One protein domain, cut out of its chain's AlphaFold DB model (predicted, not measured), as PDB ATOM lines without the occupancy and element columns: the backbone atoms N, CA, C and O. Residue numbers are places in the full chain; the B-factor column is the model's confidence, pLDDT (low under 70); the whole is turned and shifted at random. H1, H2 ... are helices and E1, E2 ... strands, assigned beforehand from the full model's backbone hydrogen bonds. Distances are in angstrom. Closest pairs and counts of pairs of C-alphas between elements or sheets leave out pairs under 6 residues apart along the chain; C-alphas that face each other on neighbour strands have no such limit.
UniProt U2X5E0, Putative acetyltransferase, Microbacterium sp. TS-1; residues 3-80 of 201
ATOM      1  N   TYR A   3      20.930  39.431 247.927       97.94
ATOM      2  CA  TYR A   3      20.975  40.851 248.245       97.94
ATOM      3  C   TYR A   3      19.559  41.420 248.167       97.94
ATOM      4  O   TYR A   3      18.862  41.217 247.168       97.94
ATOM      5  N   ARG A   4      19.147  42.118 249.227       98.12
ATOM      6  CA  ARG A   4      17.887  42.856 249.287       98.12
ATOM      7  C   ARG A   4      18.179  44.341 249.403       98.12
ATOM      8  O   ARG A   4      19.052  44.719 250.182       98.12
ATOM      9  N   ASP A   5      17.465  45.148 248.631       96.75
ATOM     10  CA  ASP A   5      17.562  46.603 248.720       96.75
ATOM     11  C   ASP A   5      16.881  47.146 249.994       96.75
ATOM     12  O   ASP A   5      16.361  46.395 250.824       96.75
ATOM     13  N   ALA A   6      16.872  48.473 250.156       95.75
ATOM     14  CA  ALA A   6      16.255  49.135 251.306       95.75
ATOM     15  C   ALA A   6      14.730  48.920 251.409       95.75
ATOM     16  O   ALA A   6      14.176  49.044 252.500       95.75
ATOM     17  N   ALA A   7      14.055  48.589 250.302       96.50
ATOM     18  CA  ALA A   7      12.637  48.235 250.286       96.50
ATOM     19  C   ALA A   7      12.400  46.743 250.602       96.50
ATOM     20  O   ALA A   7      11.256  46.325 250.772       96.50
ATOM     21  N   GLY A   8      13.466  45.946 250.723       96.69
ATOM     22  CA  GLY A   8      13.413  44.511 250.993       96.69
ATOM     23  C   GLY A   8      13.306  43.639 249.738       96.69
ATOM     24  O   GLY A   8      13.222  42.411 249.867       96.69
ATOM     25  N   GLU A   9      13.347  44.233 248.545       97.50
ATOM     26  CA  GLU A   9      13.233  43.527 247.268       97.50
ATOM     27  C   GLU A   9      14.545  42.839 246.898       97.50
ATOM     28  O   GLU A   9      15.629  43.382 247.106       97.50
ATOM     29  N   VAL A  10      14.467  41.627 246.345       97.94
ATOM     30  CA  VAL A  10      15.665  40.875 245.942       97.94
ATOM     31  C   VAL A  10      16.212  41.456 244.643       97.94
ATOM     32  O   VAL A  10      15.587  41.307 243.600       97.94
ATOM     33  N   ARG A  11      17.410  42.049 244.698       98.06
ATOM     34  CA  ARG A  11      18.103  42.631 243.527       98.06
ATOM     35  C   ARG A  11      19.310  41.828 243.060       98.06
ATOM     36  O   ARG A  11      19.966  42.195 242.088       98.06
ATOM     37  N   GLY A  12      19.639  40.743 243.755       97.75
ATOM     38  CA  GLY A  12      20.740  39.882 243.357       97.75
ATOM     39  C   GLY A  12      20.783  38.563 244.108       97.75
ATOM     40  O   GLY A  12      20.366  38.458 245.264       97.75
ATOM     41  N   ILE A  13      21.313  37.548 243.435       97.50
ATOM     42  CA  ILE A  13      21.500  36.201 243.957       97.50
ATOM     43  C   ILE A  13      22.933  35.767 243.670       97.50
ATOM     44  O   ILE A  13      23.444  35.920 242.561       97.50
ATOM     45  N   LEU A  14      23.549  35.178 244.689       96.94
ATOM     46  CA  LEU A  14      24.862  34.559 244.627       96.94
ATOM     47  C   LEU A  14      24.787  33.141 245.198       96.94
ATOM     48  O   LEU A  14      24.329  32.941 246.331       96.94
ATOM     49  N   THR A  15      25.313  32.169 244.463       96.44
ATOM     50  CA  THR A  15      25.585  30.820 244.965       96.44
ATOM     51  C   THR A  15      27.067  30.505 244.828       96.44
ATOM     52  O   THR A  15      27.723  30.931 243.876       96.44
ATOM     53  N   TYR A  16      27.610  29.774 245.799       96.81
ATOM     54  CA  TYR A  16      29.013  29.384 245.821       96.81
ATOM     55  C   TYR A  16      29.197  28.072 246.584       96.81
ATOM     56  O   TYR A  16      28.355  27.687 247.396       96.81
ATOM     57  N   THR A  17      30.313  27.399 246.330       96.94
ATOM     58  CA  THR A  17      30.779  26.245 247.105       96.94
ATOM     59  C   THR A  17      32.061  26.605 247.840       96.94
ATOM     60  O   THR A  17      32.891  27.334 247.296       96.94
ATOM     61  N   LEU A  18      32.254  26.058 249.037       95.56
ATOM     62  CA  LEU A  18      33.500  26.191 249.792       95.56
ATOM     63  C   LEU A  18      34.316  24.907 249.676       95.56
ATOM     64  O   LEU A  18      33.818  23.826 249.985       95.56
ATOM     65  N   ALA A  19      35.568  25.042 249.253       92.56
ATOM     66  CA  ALA A  19      36.549  23.968 249.264       92.56
ATOM     67  C   ALA A  19      37.618  24.277 250.325       92.56
ATOM     68  O   ALA A  19      38.270  25.323 250.230       92.56
ATOM     69  N   PRO A  20      37.810  23.418 251.343       87.00
ATOM     70  CA  PRO A  20      38.887  23.603 252.305       87.00
ATOM     71  C   PRO A  20      40.239  23.386 251.624       87.00
ATOM     72  O   PRO A  20      40.365  22.571 250.710       87.00
ATOM     73  N   HIS A  21      41.268  24.084 252.093       87.88
ATOM     74  CA  HIS A  21      42.633  23.812 251.662       87.88
ATOM     75  C   HIS A  21      43.224  22.666 252.493       87.88
ATOM     76  O   HIS A  21      43.154  22.676 253.721       87.88
ATOM     77  N   GLU A  22      43.822  21.681 251.816       79.62
ATOM     78  CA  GLU A  22      44.190  20.372 252.386       79.62
ATOM     79  C   GLU A  22      45.056  20.445 253.651       79.62
ATOM     80  O   GLU A  22      44.979  19.571 254.510       79.62
ATOM     81  N   ARG A  23      45.906  21.473 253.760       82.69
ATOM     82  CA  ARG A  23      46.902  21.609 254.839       82.69
ATOM     83  C   ARG A  23      46.715  22.843 255.713       82.69
ATOM     84  O   ARG A  23      47.456  23.015 256.672       82.69
ATOM     85  N   ASP A  24      45.786  23.723 255.350       84.75
ATOM     86  CA  ASP A  24      45.641  25.031 255.988       84.75
ATOM     87  C   ASP A  24      44.189  25.490 255.882       84.75
ATOM     88  O   ASP A  24      43.778  26.086 254.890       84.75
ATOM     89  N   ILE A  25      43.392  25.164 256.895       76.44
ATOM     90  CA  ILE A  25      41.942  25.378 256.867       76.44
ATOM     91  C   ILE A  25      41.543  26.856 256.759       76.44
ATOM     92  O   ILE A  25      40.409  27.129 256.380       76.44
ATOM     93  N   VAL A  26      42.452  27.799 257.051       83.00
ATOM     94  CA  VAL A  26      42.186  29.242 256.922       83.00
ATOM     95  C   VAL A  26      42.403  29.764 255.495       83.00
ATOM     96  O   VAL A  26      42.196  30.947 255.237       83.00
ATOM     97  N   LYS A  27      42.825  28.897 254.563       90.19
ATOM     98  CA  LYS A  27      43.077  29.223 253.151       90.19
ATOM     99  C   LYS A  27      42.097  28.546 252.199       90.19
ATOM    100  O   LYS A  27      42.470  28.126 251.105       90.19
ATOM    101  N   GLY A  28      40.840  28.421 252.615       93.25
ATOM    102  CA  GLY A  28      39.781  27.871 251.782       93.25
ATOM    103  C   GLY A  28      39.587  28.647 250.475       93.25
ATOM    104  O   GLY A  28      40.024  29.790 250.319       93.25
ATOM    105  N   THR A  29      38.910  28.010 249.524       96.56
ATOM    106  CA  THR A  29      38.509  28.619 248.252       96.56
ATOM    107  C   THR A  29      36.991  28.679 248.150       96.56
ATOM    108  O   THR A  29      36.320  27.648 248.232       96.56
ATOM    109  N   ALA A  30      36.449  29.873 247.920       97.44
ATOM    110  CA  ALA A  30      35.056  30.065 247.540       97.44
ATOM    111  C   ALA A  30      34.942  30.044 246.011       97.44
ATOM    112  O   ALA A  30      35.456  30.931 245.329       97.44
ATOM    113  N   LYS A  31      34.270  29.031 245.457       97.31
ATOM    114  CA  LYS A  31      33.969  28.957 244.021       97.31
ATOM    115  C   LYS A  31      32.561  29.478 243.765       97.31
ATOM    116  O   LYS A  31      31.595  28.853 244.198       97.31
ATOM    117  N   VAL A  32      32.449  30.592 243.049       96.44
ATOM    118  CA  VAL A  32      31.176  31.157 242.588       96.44
ATOM    119  C   VAL A  32      30.575  30.232 241.536       96.44
ATOM    120  O   VAL A  32      31.263  29.819 240.602       96.44
ATOM    121  N   THR A  33      29.296  29.899 241.693       93.69
ATOM    122  CA  THR A  33      28.554  29.072 240.733       93.69
ATOM    123  C   THR A  33      27.506  29.872 239.971       93.69
ATOM    124  O   THR A  33      27.339  29.650 238.779       93.69
ATOM    125  N   ILE A  34      26.832  30.819 240.625       93.06
ATOM    126  CA  ILE A  34      25.878  31.739 239.995       93.06
ATOM    127  C   ILE A  34      26.053  33.111 240.637       93.06
ATOM    128  O   ILE A  34      26.061  33.212 241.863       93.06
ATOM    129  N   LEU A  35      26.140  34.154 239.815       94.69
ATOM    130  CA  LEU A  35      26.023  35.550 240.227       94.69
ATOM    131  C   LEU A  35      25.103  36.266 239.236       94.69
ATOM    132  O   LEU A  35      25.471  36.497 238.086       94.69
ATOM    133  N   ILE A  36      23.892  36.586 239.684       94.44
ATOM    134  CA  ILE A  36      22.885  37.298 238.893       94.44
ATOM    135  C   ILE A  36      22.470  38.519 239.691       94.44
ATOM    136  O   ILE A  36      22.109  38.404 240.861       94.44
ATOM    137  N   VAL A  37      22.533  39.683 239.058       96.00
ATOM    138  CA  VAL A  37      22.282  40.973 239.692       96.00
ATOM    139  C   VAL A  37      21.478  41.860 238.759       96.00
ATOM    140  O   VAL A  37      21.642  41.802 237.544       96.00
ATOM    141  N   GLU A  38      20.605  42.663 239.348       96.81
ATOM    142  CA  GLU A  38      19.812  43.676 238.654       96.81
ATOM    143  C   GLU A  38      20.469  45.062 238.745       96.81
ATOM    144  O   GLU A  38      20.274  45.898 237.871       96.81
ATOM    145  N   THR A  39      21.249  45.313 239.803       96.62
ATOM    146  CA  THR A  39      21.778  46.643 240.135       96.62
ATOM    147  C   THR A  39      23.259  46.596 240.496       96.62
ATOM    148  O   THR A  39      23.755  45.580 240.997       96.62
ATOM    149  N   ASP A  40      23.950  47.720 240.301       96.44
ATOM    150  CA  ASP A  40      25.367  47.872 240.651       96.44
ATOM    151  C   ASP A  40      25.605  47.731 242.162       96.44
ATOM    152  O   ASP A  40      26.586  47.115 242.581       96.44
ATOM    153  N   ASP A  41      24.671  48.206 242.992       97.00
ATOM    154  CA  ASP A  41      24.737  48.044 244.449       97.00
ATOM    155  C   ASP A  41      24.672  46.566 244.854       97.00
ATOM    156  O   ASP A  41      25.445  46.112 245.704       97.00
ATOM    157  N   ALA A  42      23.791  45.784 244.215       98.00
ATOM    158  CA  ALA A  42      23.716  44.346 244.444       98.00
ATOM    159  C   ALA A  42      25.006  43.640 244.001       98.00
ATOM    160  O   ALA A  42      25.503  42.767 244.715       98.00
ATOM    161  N   TYR A  43      25.570  44.032 242.855       97.38
ATOM    162  CA  TYR A  43      26.849  43.514 242.369       97.38
ATOM    163  C   TYR A  43      27.984  43.771 243.363       97.38
ATOM    164  O   TYR A  43      28.648  42.828 243.800       97.38
ATOM    165  N   ALA A  44      28.167  45.029 243.769       97.81
ATOM    166  CA  ALA A  44      29.224  45.427 244.688       97.81
ATOM    167  C   ALA A  44      29.073  44.740 246.055       97.81
ATOM    168  O   ALA A  44      30.048  44.221 246.602       97.81
ATOM    169  N   ALA A  45      27.852  44.673 246.594       97.75
ATOM    170  CA  ALA A  45      27.595  44.052 247.889       97.75
ATOM    171  C   ALA A  45      27.847  42.536 247.886       97.75
ATOM    172  O   ALA A  45      28.417  42.010 248.846       97.75
ATOM    173  N   LEU A  46      27.451  41.823 246.825       97.88
ATOM    174  CA  LEU A  46      27.670  40.377 246.720       97.88
ATOM    175  C   LEU A  46      29.151  40.030 246.516       97.88
ATOM    176  O   LEU A  46      29.625  39.052 247.096       97.88
ATOM    177  N   TRP A  47      29.899  40.842 245.763       97.50
ATOM    178  CA  TRP A  47      31.354  40.696 245.669       97.50
ATOM    179  C   TRP A  47      32.060  41.011 246.984       97.50
ATOM    180  O   TRP A  47      32.928  40.240 247.393       97.50
ATOM    181  N   ARG A  48      31.663  42.083 247.684       96.38
ATOM    182  CA  ARG A  48      32.207  42.397 249.014       96.38
ATOM    183  C   ARG A  48      31.999  41.231 249.973       96.38
ATOM    184  O   ARG A  48      32.952  40.797 250.606       96.38
ATOM    185  N   PHE A  49      30.788  40.674 250.008       96.88
ATOM    186  CA  PHE A  49      30.487  39.495 250.816       96.88
ATOM    187  C   PHE A  49      31.446  38.331 250.528       96.88
ATOM    188  O   PHE A  49      31.977  37.758 251.471       96.88
ATOM    189  N   LEU A  50      31.700  37.992 249.256       96.62
ATOM    190  CA  LEU A  50      32.621  36.904 248.888       96.62
ATOM    191  C   LEU A  50      34.062  37.159 249.333       96.62
ATOM    192  O   LEU A  50      34.741  36.226 249.754       96.62
ATOM    193  N   LEU A  51      34.529  38.398 249.184       95.31
ATOM    194  CA  LEU A  51      35.907  38.791 249.478       95.31
ATOM    195  C   LEU A  51      36.172  38.947 250.982       95.31
ATOM    196  O   LEU A  51      37.319  38.849 251.402       95.31
ATOM    197  N   GLU A  52      35.124  39.162 251.779       95.06
ATOM    198  CA  GLU A  52      35.176  39.266 253.244       95.06
ATOM    199  C   GLU A  52      34.810  37.946 253.950       95.06
ATOM    200  O   GLU A  52      34.634  37.925 255.168       95.06
ATOM    201  N   LEU A  53      34.676  36.830 253.217       94.81
ATOM    202  CA  LEU A  53      34.426  35.524 253.828       94.81
ATOM    203  C   LEU A  53      35.606  35.096 254.710       94.81
ATOM    204  O   LEU A  53      36.725  34.897 254.235       94.81
ATOM    205  N   ASP A  54      35.324  34.854 255.988       92.69
ATOM    206  CA  ASP A  54      36.293  34.261 256.905       92.69
ATOM    207  C   ASP A  54      36.764  32.885 256.413       92.69
ATOM    208  O   ASP A  54      36.007  32.107 255.825       92.69
ATOM    209  N   LEU A  55      38.031  32.566 256.704       93.19
ATOM    210  CA  LEU A  55      38.701  31.310 256.332       93.19
ATOM    211  C   LEU A  55      38.812  31.064 254.815       93.19
ATOM    212  O   LEU A  55      39.162  29.957 254.392       93.19
ATOM    213  N   VAL A  56      38.548  32.080 253.990       95.12
ATOM    214  CA  VAL A  56      38.710  32.037 252.536       95.12
ATOM    215  C   VAL A  56      39.901  32.903 252.135       95.12
ATOM    216  O   VAL A  56      39.918  34.105 252.369       95.12
ATOM    217  N   ALA A  57      40.895  32.297 251.487       94.75
ATOM    218  CA  ALA A  57      42.026  33.026 250.904       94.75
ATOM    219  C   ALA A  57      41.850  33.291 249.402       94.75
ATOM    220  O   ALA A  57      42.511  34.168 248.847       94.75
ATOM    221  N   HIS A  58      40.979  32.530 248.731       95.50
ATOM    222  CA  HIS A  58      40.783  32.624 247.288       95.50
ATOM    223  C   HIS A  58      39.303  32.624 246.914       95.50
ATOM    224  O   HIS A  58      38.539  31.755 247.334       95.50
ATOM    225  N   VAL A  59      38.917  33.551 246.042       97.06
ATOM    226  CA  VAL A  59      37.623  33.528 245.357       97.06
ATOM    227  C   VAL A  59      37.871  33.160 243.901       97.06
ATOM    228  O   VAL A  59      38.694  33.777 243.226       97.06
ATOM    229  N   ARG A  60      37.163  32.141 243.411       96.75
ATOM    230  CA  ARG A  60      37.206  31.717 242.012       96.75
ATOM    231  C   ARG A  60      35.840  31.927 241.381       96.75
ATOM    232  O   ARG A  60      34.873  31.292 241.792       96.75
ATOM    233  N   ALA A  61      35.783  32.770 240.360       95.38
ATOM    234  CA  ALA A  61      34.609  32.941 239.520       95.38
ATOM    235  C   ALA A  61      34.962  32.556 238.080       95.38
ATOM    236  O   ALA A  61      36.016  32.920 237.564       95.38
ATOM    237  N   GLU A  62      34.098  31.760 237.464       93.31
ATOM    238  CA  GLU A  62      34.194  31.338 236.065       93.31
ATOM    239  C   GLU A  62      33.013  31.952 235.303       93.31
ATOM    240  O   GLU A  62      32.072  32.443 235.928       93.31
ATOM    241  N   LEU A  63      33.062  31.954 233.965       91.75
ATOM    242  CA  LEU A  63      32.006  32.533 233.116       91.75
ATOM    243  C   LEU A  63      31.707  34.023 233.396       91.75
ATOM    244  O   LEU A  63      30.599  34.518 233.176       91.75
ATOM    245  N   CYS A  64      32.707  34.747 233.902       93.06
ATOM    246  CA  CYS A  64      32.662  36.197 234.049       93.06
ATOM    247  C   CYS A  64      32.846  36.879 232.694       93.06
ATOM    248  O   CYS A  64      33.352  36.277 231.742       93.06
ATOM    249  N   SER A  65      32.447  38.143 232.612       92.88
ATOM    250  CA  SER A  65      32.746  38.947 231.438       92.88
ATOM    251  C   SER A  65      34.244  39.251 231.351       92.88
ATOM    252  O   SER A  65      34.950  39.267 232.360       92.88
ATOM    253  N   VAL A  66      34.758  39.526 230.150       92.44
ATOM    254  CA  VAL A  66      36.163  39.963 229.993       92.44
ATOM    255  C   VAL A  66      36.372  41.416 230.448       92.44
ATOM    256  O   VAL A  66      37.503  41.830 230.692       92.44
ATOM    257  N   ASP A  67      35.283  42.173 230.592       91.50
ATOM    258  CA  ASP A  67      35.201  43.544 231.107       91.50
ATOM    259  C   ASP A  67      34.576  43.597 232.518       91.50
ATOM    260  O   ASP A  67      33.831  44.513 232.853       91.50
ATOM    261  N   GLU A  68      34.877  42.609 233.366       93.25
ATOM    262  CA  GLU A  68      34.241  42.454 234.678       93.25
ATOM    263  C   GLU A  68      34.487  43.661 235.629       93.25
ATOM    264  O   GLU A  68      35.646  43.955 235.961       93.25
ATOM    265  N   PRO A  69      33.429  44.330 236.143       94.69
ATOM    266  CA  PRO A  69      33.570  45.530 236.975       94.69
ATOM    267  C   PRO A  69      34.355  45.336 238.277       94.69
ATOM    268  O   PRO A  69      35.044  46.259 238.714       94.69
ATOM    269  N   VAL A  70      34.316  44.144 238.890       95.38
ATOM    270  CA  VAL A  70      35.010  43.862 240.164       95.38
ATOM    271  C   VAL A  70      36.511  44.168 240.112       95.38
ATOM    272  O   VAL A  70      37.094  44.582 241.114       95.38
ATOM    273  N   LEU A  71      37.143  44.055 238.936       95.06
ATOM    274  CA  LEU A  71      38.569  44.356 238.748       95.06
ATOM    275  C   LEU A  71      38.913  45.833 238.990       95.06
ATOM    276  O   LEU A  71      40.079  46.152 239.220       95.06
ATOM    277  N   TRP A  72      37.914  46.715 238.931       95.12
ATOM    278  CA  TRP A  72      38.019  48.143 239.226       95.12
ATOM    279  C   TRP A  72      37.499  48.513 240.621       95.12
ATOM    280  O   TRP A  72      37.677  49.650 241.049       95.12
ATOM    281  N   MET A  73      36.875  47.571 241.334       95.88
ATOM    282  CA  MET A  73      36.356  47.772 242.693       95.88
ATOM    283  C   MET A  73      37.374  47.388 243.777       95.88
ATOM    284  O   MET A  73      37.301  47.887 244.897       95.88
ATOM    285  N   ILE A  74      38.323  46.500 243.464       95.06
ATOM    286  CA  ILE A  74      39.344  46.032 244.411       95.06
ATOM    287  C   ILE A  74      40.529  47.002 244.520       95.06
ATOM    288  O   ILE A  74      40.988  47.566 243.528       95.06
ATOM    289  N   GLY A  75      41.063  47.156 245.737       95.06
ATOM    290  CA  GLY A  75      42.163  48.090 246.019       95.06
ATOM    291  C   GLY A  75      43.508  47.710 245.386       95.06
ATOM    292  O   GLY A  75      44.291  48.593 245.046       95.06
ATOM    293  N   ASP A  76      43.768  46.413 245.184       94.81
ATOM    294  CA  ASP A  76      44.919  45.926 244.418       94.81
ATOM    295  C   ASP A  76      44.466  45.004 243.285       94.81
ATOM    296  O   ASP A  76      44.187  43.821 243.481       94.81
ATOM    297  N   ARG A  77      44.444  45.538 242.060       93.38
ATOM    298  CA  ARG A  77      44.077  44.777 240.859       93.38
ATOM    299  C   ARG A  77      45.036  43.615 240.567       93.38
ATOM    300  O   ARG A  77      44.633  42.669 239.899       93.38
ATOM    301  N   ARG A  78      46.280  43.644 241.069       94.19
ATOM    302  CA  ARG A  78      47.252  42.546 240.887       94.19
ATOM    303  C   ARG A  78      46.935  41.321 241.744       94.19
ATOM    304  O   ARG A  78      47.472  40.253 241.468       94.19
ATOM    305  N   ALA A  79      46.056  41.456 242.737       93.81
ATOM    306  CA  ALA A  79      45.551  40.323 243.507       93.81
ATOM    307  C   ALA A  79      44.592  39.434 242.689       93.81
ATOM    308  O   ALA A  79      44.365  38.281 243.055       93.81
ATOM    309  N   ALA A  80      44.046  39.942 241.578       95.75
ATOM    310  CA  ALA A  80      43.199  39.181 240.670       95.75
ATOM    311  C   ALA A  80      44.014  38.589 239.510       95.75
ATOM    312  O   ALA A  80      44.733  39.297 238.805       95.75
TER     313      ALA A  80
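This is residues 3 to 80 of the 201 residues of the protein "Putative acetyltransferase" of Microbacterium sp. TS-1 (UniProt U2X5E0). A strongly twisted sheet of three strands curls round one helix, H1; its two long strands, E1 and E2, make a hairpin, and the shorter E3 runs beside E2. After E3 an outlying stretch, residues 61 to 80, holds the short helix H2. The 78 printed residues have the order E1, E2, H1, E3, H2; the mixed sheet runs E1, E2, E3, and the class is mixed, helices and strands. The whole is compact, with a radius of gyration of the C-alphas of 13.3 A, and elongated, spanning 43 by 26 by 22 A.

E1, residues 10 to 19, begins at C-alpha 10 (15.665, 40.875, 245.942) and is 27.1 A long. E2, residues 28 to 37, is 25.0 A long and bends by 60 degrees at residue 33. H1, residues 40 to 51, is 16.5 A long. E3, residues 56 to 60, measures 10.6 A. H2, residues 70 to 73, measures 4.8 A and ends at C-alpha 73 (36.356, 47.772, 242.693).

E1 and E2 are antiparallel at 158 degrees, with N 13 and O 36 2.8 A apart, within hydrogen-bond range. Residues 3 to 4 pair antiparallel with residues 10 to 12 of E1. E2 and E3 are parallel at 46 degrees, with N 32 and O 60 2.8 A apart. H1 is on one face of the sheet, in two layers; its closest C-alphas to E1 are those of Ala 42 and Gly 12, 5.5 A apart. E2, H1 and E3 form a strand-helix-strand unit, two parallel neighbour strands with a helix between, whose crossover is right-handed. H2 is not on the sheet and only just touches residues 44 to 47 of H1, with 3 pairs of C-alphas within 8 A; the closest are those of Trp 47 and Val 70, 7.3 A. Each O i to N i+4 pair in H1 is within hydrogen-bond range; H2 is too short for such a pair, and its one O i to N i+3 pair is within range.

The C-alphas farthest apart, of Ala 7 and Arg 23, are 43.6 A apart. The printed part has no cut and no long link. Its mean pLDDT is 94.4, and no printed residue is under 70.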